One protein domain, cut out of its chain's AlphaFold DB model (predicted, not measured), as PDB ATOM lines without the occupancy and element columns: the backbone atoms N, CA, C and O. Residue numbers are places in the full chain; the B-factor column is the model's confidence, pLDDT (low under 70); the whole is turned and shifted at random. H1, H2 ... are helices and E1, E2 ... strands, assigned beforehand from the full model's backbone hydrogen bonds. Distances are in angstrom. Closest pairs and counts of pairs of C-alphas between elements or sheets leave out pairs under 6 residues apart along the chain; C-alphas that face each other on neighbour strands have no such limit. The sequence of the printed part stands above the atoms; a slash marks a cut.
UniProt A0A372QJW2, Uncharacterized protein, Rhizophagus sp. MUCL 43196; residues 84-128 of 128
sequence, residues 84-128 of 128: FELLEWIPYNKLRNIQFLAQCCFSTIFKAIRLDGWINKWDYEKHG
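Overview. This is residues 84 to 128 of the 128 residues of an uncharacterized protein of Rhizophagus sp. MUCL 43196 (UniProt A0A372QJW2). The main part is one long hairpin of two antiparallel strands, E1 and E2, curving along its length; from its open end the two tails, residues 84 to 94 and 115 to 123, run away from it, and the second tail ends in a single small helical turn, H1, at the far end. Hairpin and tails together make a wide, open V, with residues 95 and 114 near its point. The printed part has 45 residues, with two named strands and one named helix in the order E1, E2, H1; under half of the residues are in named elements, and the class is mostly strand. The whole is loose, with a radius of gyration of the C-alphas of 13.5 A, and elongated, spanning 38 by 21 by 17 A.

Arrangement. Begin with the sheet, where E1, residues 95 to 104, and E2, residues 107 to 114, are antiparallel neighbours and form a hairpin, with 158 degrees between their N-to-C directions. At its open end look for C-alphas 95 and 114, which face each other at 4.9 A; near its turn, C-alphas 103 and 108 face each other at 4.5 A. Check the backbone between the strands: N 96 and O 113 are within hydrogen-bond range at 2.8 A, and so are N 109 and O 102 at 2.8 A. At residue 98 you will find that E1 bends by 69 degrees. Now go outward to H1, residues 124 to 127, which is apart from E1. H1 is too short for any pair of O i and N i+4 inside it, and its one pair of O i and N i+3 is not within range.

Along the chain. Find C-alpha 95 at (-93.878, 458.031, -15.317); from there E1 runs from Leu 95 to Cys 104, 21.8 A from first to last C-alpha. After a tight link of 2 residues, E2 runs from Ser 107, with its C-alpha at (-81.695, 468.908, -24.554), to Arg 114, 20.7 A from first to last C-alpha. H1 runs from Tyr 124 to His 127, where you find C-alpha 127 at (-83.399, 442.744, -14.604).

Size, cuts and confidence. Look at Cys 105 and Glu 125 for the two C-alphas farthest apart, 39.5 A. The printed part runs from residue 84 to residue 128, the chain's last residue, without a cut, and the C-alphas of Phe 84 and Gly 128 are 19.4 A apart. The link from E2 to H1, 9 residues, is short but not tight, and no link is long. In the B-factor column the mean pLDDT of the printed part is 82.6; look for values under 70 at residue 84, residue 120 and residues 123 to 128.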
ATOM      1  N   PHE A  84     -77.070 453.663  -4.064       68.81
ATOM      2  CA  PHE A  84     -76.626 454.942  -4.637       68.81
ATOM      3  C   PHE A  84     -75.651 454.796  -5.814       68.81
ATOM      4  O   PHE A  84     -75.424 455.762  -6.539       68.81
ATOM      5  N   GLU A  85     -75.082 453.607  -6.011       72.19
ATOM      6  CA  GLU A  85     -74.141 453.302  -7.093       72.19
ATOM      7  C   GLU A  85     -74.857 452.687  -8.312       72.19
ATOM      8  O   GLU A  85     -74.241 452.465  -9.357       72.19
ATOM      9  N   LEU A  86     -76.170 452.434  -8.208       72.31
ATOM     10  CA  LEU A  86     -76.974 451.797  -9.248       72.31
ATOM     11  C   LEU A  86     -77.569 452.810 -10.239       72.31
ATOM     12  O   LEU A  86     -78.239 453.774  -9.870       72.31
ATOM     13  N   LEU A  87     -77.389 452.536 -11.528       76.56
ATOM     14  CA  LEU A  87     -78.053 453.195 -12.645       76.56
ATOM     15  C   LEU A  87     -79.317 452.402 -12.995       76.56
ATOM     16  O   LEU A  87     -79.268 451.349 -13.629       76.56
ATOM     17  N   GLU A  88     -80.468 452.927 -12.583       74.62
ATOM     18  CA  GLU A  88     -81.781 452.356 -12.885       74.62
ATOM     19  C   GLU A  88     -82.364 452.963 -14.173       74.62
ATOM     20  O   GLU A  88     -82.585 454.172 -14.269       74.62
ATOM     21  N   TRP A  89     -82.693 452.111 -15.147       82.44
ATOM     22  CA  TRP A  89     -83.519 452.499 -16.291       82.44
ATOM     23  C   TRP A  89     -84.993 452.548 -15.885       82.44
ATOM     24  O   TRP A  89     -85.574 451.520 -15.548       82.44
ATOM     25  N   ILE A  90     -85.618 453.726 -15.965       84.50
ATOM     26  CA  ILE A  90     -87.041 453.907 -15.637       84.50
ATOM     27  C   ILE A  90     -87.871 453.883 -16.931       84.50
ATOM     28  O   ILE A  90     -87.767 454.813 -17.737       84.50
ATOM     29  N   PRO A  91     -88.731 452.869 -17.150       85.62
ATOM     30  CA  PRO A  91     -89.583 452.811 -18.332       85.62
ATOM     31  C   PRO A  91     -90.578 453.977 -18.384       85.62
ATOM     32  O   PRO A  91     -91.157 454.367 -17.368       85.62
ATOM     33  N   TYR A  92     -90.861 454.494 -19.582       85.00
ATOM     34  CA  TYR A  92     -91.749 455.653 -19.754       85.00
ATOM     35  C   TYR A  92     -93.156 455.442 -19.163       85.00
ATOM     36  O   TYR A  92     -93.732 456.349 -18.567       85.00
ATOM     37  N   ASN A  93     -93.708 454.228 -19.261       91.50
ATOM     38  CA  ASN A  93     -95.024 453.892 -18.702       91.50
ATOM     39  C   ASN A  93     -95.072 453.895 -17.158       91.50
ATOM     40  O   ASN A  93     -96.164 453.820 -16.591       91.50
ATOM     41  N   LYS A  94     -93.924 454.006 -16.477       91.19
ATOM     42  CA  LYS A  94     -93.815 454.199 -15.022       91.19
ATOM     43  C   LYS A  94     -93.767 455.670 -14.609       91.19
ATOM     44  O   LYS A  94     -93.681 455.964 -13.419       91.19
ATOM     45  N   LEU A  95     -93.870 456.594 -15.563       93.44
ATOM     46  CA  LEU A  95     -93.878 458.031 -15.317       93.44
ATOM     47  C   LEU A  95     -95.294 458.612 -15.465       93.44
ATOM     48  O   LEU A  95     -96.072 458.243 -16.348       93.44
ATOM     49  N   ARG A  96     -95.640 459.556 -14.590       92.62
ATOM     50  CA  ARG A  96     -96.891 460.334 -14.594       92.62
ATOM     51  C   ARG A  96     -96.590 461.812 -14.412       92.62
ATOM     52  O   ARG A  96     -95.522 462.177 -13.934       92.62
ATOM     53  N   ASN A  97     -97.561 462.659 -14.748       94.00
ATOM     54  CA  ASN A  97     -97.461 464.113 -14.591       94.00
ATOM     55  C   ASN A  97     -96.163 464.674 -15.193       94.00
ATOM     56  O   ASN A  97     -95.484 465.489 -14.571       94.00
ATOM     57  N   ILE A  98     -95.820 464.198 -16.394       95.00
ATOM     58  CA  ILE A  98     -94.640 464.646 -17.129       95.00
ATOM     59  C   ILE A  98     -94.879 466.097 -17.545       95.00
ATOM     60  O   ILE A  98     -95.831 466.398 -18.264       95.00
ATOM     61  N   GLN A  99     -94.042 466.999 -17.051       92.88
ATOM     62  CA  GLN A  99     -94.152 468.436 -17.269       92.88
ATOM     63  C   GLN A  99     -92.824 468.964 -17.788       92.88
ATOM     64  O   GLN A  99     -91.770 468.687 -17.213       92.88
ATOM     65  N   PHE A 100     -92.886 469.738 -18.865       94.62
ATOM     66  CA  PHE A 100     -91.735 470.463 -19.384       94.62
ATOM     67  C   PHE A 100     -91.209 471.446 -18.333       94.62
ATOM     68  O   PHE A 100     -91.989 472.106 -17.643       94.62
ATOM     69  N   LEU A 101     -89.886 471.527 -18.218       93.75
ATOM     70  CA  LEU A 101     -89.202 472.471 -17.342       93.75
ATOM     71  C   LEU A 101     -88.387 473.488 -18.126       93.75
ATOM     72  O   LEU A 101     -88.483 474.681 -17.851       93.75
ATOM     73  N   ALA A 102     -87.571 473.025 -19.068       92.12
ATOM     74  CA  ALA A 102     -86.673 473.889 -19.814       92.12
ATOM     75  C   ALA A 102     -86.216 473.230 -21.113       92.12
ATOM     76  O   ALA A 102     -86.187 472.005 -21.234       92.12
ATOM     77  N   GLN A 103     -85.810 474.062 -22.063       93.69
ATOM     78  CA  GLN A 103     -85.092 473.648 -23.255       93.69
ATOM     79  C   GLN A 103     -83.709 474.294 -23.211       93.69
ATOM     80  O   GLN A 103     -83.588 475.503 -23.022       93.69
ATOM     81  N   CYS A 104     -82.682 473.471 -23.360       84.50
ATOM     82  CA  CYS A 104     -81.286 473.867 -23.476       84.50
ATOM     83  C   CYS A 104     -80.813 473.603 -24.915       84.50
ATOM     84  O   CYS A 104     -81.541 472.994 -25.697       84.50
ATOM     85  N   CYS A 105     -79.590 474.021 -25.261       83.25
ATOM     86  CA  CYS A 105     -79.056 473.942 -26.630       83.25
ATOM     87  C   CYS A 105     -79.278 472.581 -27.311       83.25
ATOM     88  O   CYS A 105     -79.684 472.536 -28.467       83.25
ATOM     89  N   PHE A 106     -79.068 471.486 -26.576       86.62
ATOM     90  CA  PHE A 106     -79.123 470.123 -27.115       86.62
ATOM     91  C   PHE A 106     -80.088 469.211 -26.357       86.62
ATOM     92  O   PHE A 106     -80.045 467.992 -26.504       86.62
ATOM     93  N   SER A 107     -80.912 469.752 -25.459       85.69
ATOM     94  CA  SER A 107     -81.695 468.908 -24.554       85.69
ATOM     95  C   SER A 107     -82.991 469.564 -24.120       85.69
ATOM     96  O   SER A 107     -83.098 470.783 -24.027       85.69
ATOM     97  N   THR A 108     -83.972 468.727 -23.801       94.50
ATOM     98  CA  THR A 108     -85.249 469.148 -23.227       94.50
ATOM     99  C   THR A 108     -85.396 468.499 -21.860       94.50
ATOM    100  O   THR A 108     -85.286 467.281 -21.731       94.50
ATOM    101  N   ILE A 109     -85.622 469.313 -20.836       91.69
ATOM    102  CA  ILE A 109     -85.721 468.883 -19.446       91.69
ATOM    103  C   ILE A 109     -87.196 468.758 -19.076       91.69
ATOM    104  O   ILE A 109     -87.981 469.693 -19.254       91.69
ATOM    105  N   PHE A 110     -87.552 467.614 -18.497       94.94
ATOM    106  CA  PHE A 110     -88.878 467.334 -17.960       94.94
ATOM    107  C   PHE A 110     -88.773 466.928 -16.489       94.94
ATOM    108  O   PHE A 110     -87.812 466.275 -16.089       94.94
ATOM    109  N   LYS A 111     -89.792 467.261 -15.693       94.19
ATOM    110  CA  LYS A 111     -90.045 466.602 -14.403       94.19
ATOM    111  C   LYS A 111     -91.189 465.612 -14.545       94.19
ATOM    112  O   LYS A 111     -92.120 465.853 -15.311       94.19
ATOM    113  N   ALA A 112     -91.143 464.535 -13.777       95.19
ATOM    114  CA  ALA A 112     -92.193 463.531 -13.733       95.19
ATOM    115  C   ALA A 112     -92.310 462.940 -12.324       95.19
ATOM    116  O   ALA A 112     -91.370 462.995 -11.533       95.19
ATOM    117  N   ILE A 113     -93.470 462.361 -12.027       93.12
ATOM    118  CA  ILE A 113     -93.697 461.533 -10.845       93.12
ATOM    119  C   ILE A 113     -93.491 460.079 -11.251       93.12
ATOM    120  O   ILE A 113     -94.101 459.609 -12.215       93.12
ATOM    121  N   ARG A 114     -92.660 459.368 -10.496       92.38
ATOM    122  CA  ARG A 114     -92.448 457.935 -10.666       92.38
ATOM    123  C   ARG A 114     -93.542 457.141  -9.950       92.38
ATOM    124  O   ARG A 114     -93.948 457.503  -8.848       92.38
ATOM    125  N   LEU A 115     -94.052 456.095 -10.598       90.06
ATOM    126  CA  LEU A 115     -95.150 455.271 -10.084       90.06
ATOM    127  C   LEU A 115     -94.691 454.127  -9.170       90.06
ATOM    128  O   LEU A 115     -95.500 453.608  -8.405       90.06
ATOM    129  N   ASP A 116     -93.428 453.721  -9.255       84.75
ATOM    130  CA  ASP A 116     -92.800 452.701  -8.416       84.75
ATOM    131  C   ASP A 116     -91.768 453.289  -7.441       84.75
ATOM    132  O   ASP A 116     -91.211 454.370  -7.645       84.75
ATOM    133  N   GLY A 117     -91.533 452.567  -6.341       80.06
ATOM    134  CA  GLY A 117     -90.519 452.909  -5.340       80.06
ATOM    135  C   GLY A 117     -89.099 452.619  -5.822       80.06
ATOM    136  O   GLY A 117     -88.925 451.934  -6.826       80.06
ATOM    137  N   TRP A 118     -88.102 453.155  -5.112       73.44
ATOM    138  CA  TRP A 118     -86.670 453.040  -5.430       73.44
ATOM    139  C   TRP A 118     -86.148 451.602  -5.425       73.44
ATOM    140  O   TRP A 118     -86.573 450.778  -4.611       73.44
ATOM    141  N   ILE A 119     -85.206 451.312  -6.329       71.94
ATOM    142  CA  ILE A 119     -84.442 450.065  -6.296       71.94
ATOM    143  C   ILE A 119     -83.395 450.171  -5.186       71.94
ATOM    144  O   ILE A 119     -82.525 451.031  -5.215       71.94
ATOM    145  N   ASN A 120     -83.468 449.261  -4.213       68.69
ATOM    146  CA  ASN A 120     -82.505 449.205  -3.107       68.69
ATOM    147  C   ASN A 120     -81.313 448.277  -3.396       68.69
ATOM    148  O   ASN A 120     -80.321 448.317  -2.679       68.69
ATOM    149  N   LYS A 121     -81.426 447.390  -4.391       70.38
ATOM    150  CA  LYS A 121     -80.365 446.474  -4.835       70.38
ATOM    151  C   LYS A 121     -80.665 445.951  -6.236       70.38
ATOM    152  O   LYS A 121     -81.838 445.766  -6.568       70.38
ATOM    153  N   TRP A 122     -79.625 445.654  -7.012       70.56
ATOM    154  CA  TRP A 122     -79.796 444.999  -8.305       70.56
ATOM    155  C   TRP A 122     -80.381 443.594  -8.111       70.56
ATOM    156  O   TRP A 122     -79.873 442.795  -7.323       70.56
ATOM    157  N   ASP A 123     -81.486 443.312  -8.796       69.94
ATOM    158  CA  ASP A 123     -82.177 442.025  -8.753       69.94
ATOM    159  C   ASP A 123     -82.006 441.346 -10.113       69.94
ATOM    160  O   ASP A 123     -82.723 441.673 -11.063       69.94
ATOM    161  N   TYR A 124     -81.034 440.432 -10.193       68.75
ATOM    162  CA  TYR A 124     -80.680 439.705 -11.415       68.75
ATOM    163  C   TYR A 124     -81.837 438.868 -11.976       68.75
ATOM    164  O   TYR A 124     -81.871 438.628 -13.174       68.75
ATOM    165  N   GLU A 125     -82.809 438.455 -11.155       67.94
ATOM    166  CA  GLU A 125     -83.967 437.686 -11.633       67.94
ATOM    167  C   GLU A 125     -85.033 438.578 -12.282       67.94
ATOM    168  O   GLU A 125     -85.829 438.109 -13.094       67.94
ATOM    169  N   LYS A 126     -85.067 439.869 -11.926       63.56
ATOM    170  CA  LYS A 126     -86.004 440.844 -12.505       63.56
ATOM    171  C   LYS A 126     -85.414 441.680 -13.641       63.56
ATOM    172  O   LYS A 126     -86.190 442.239 -14.412       63.56
ATOM    173  N   HIS A 127     -84.088 441.804 -13.709       62.03
ATOM    174  CA  HIS A 127     -83.399 442.744 -14.604       62.03
ATOM    175  C   HIS A 127     -82.269 442.111 -15.440       62.03
ATOM    176  O   HIS A 127     -81.561 442.849 -16.124       62.03
ATOM    177  N   GLY A 128     -82.071 440.788 -15.356       49.88
ATOM    178  CA  GLY A 128     -81.083 440.018 -16.128       49.88
ATOM    179  C   GLY A 128     -81.664 439.310 -17.343       49.88
ATOM    180  O   GLY A 128     -82.883 439.023 -17.340       49.88
TER     181      GLY A 128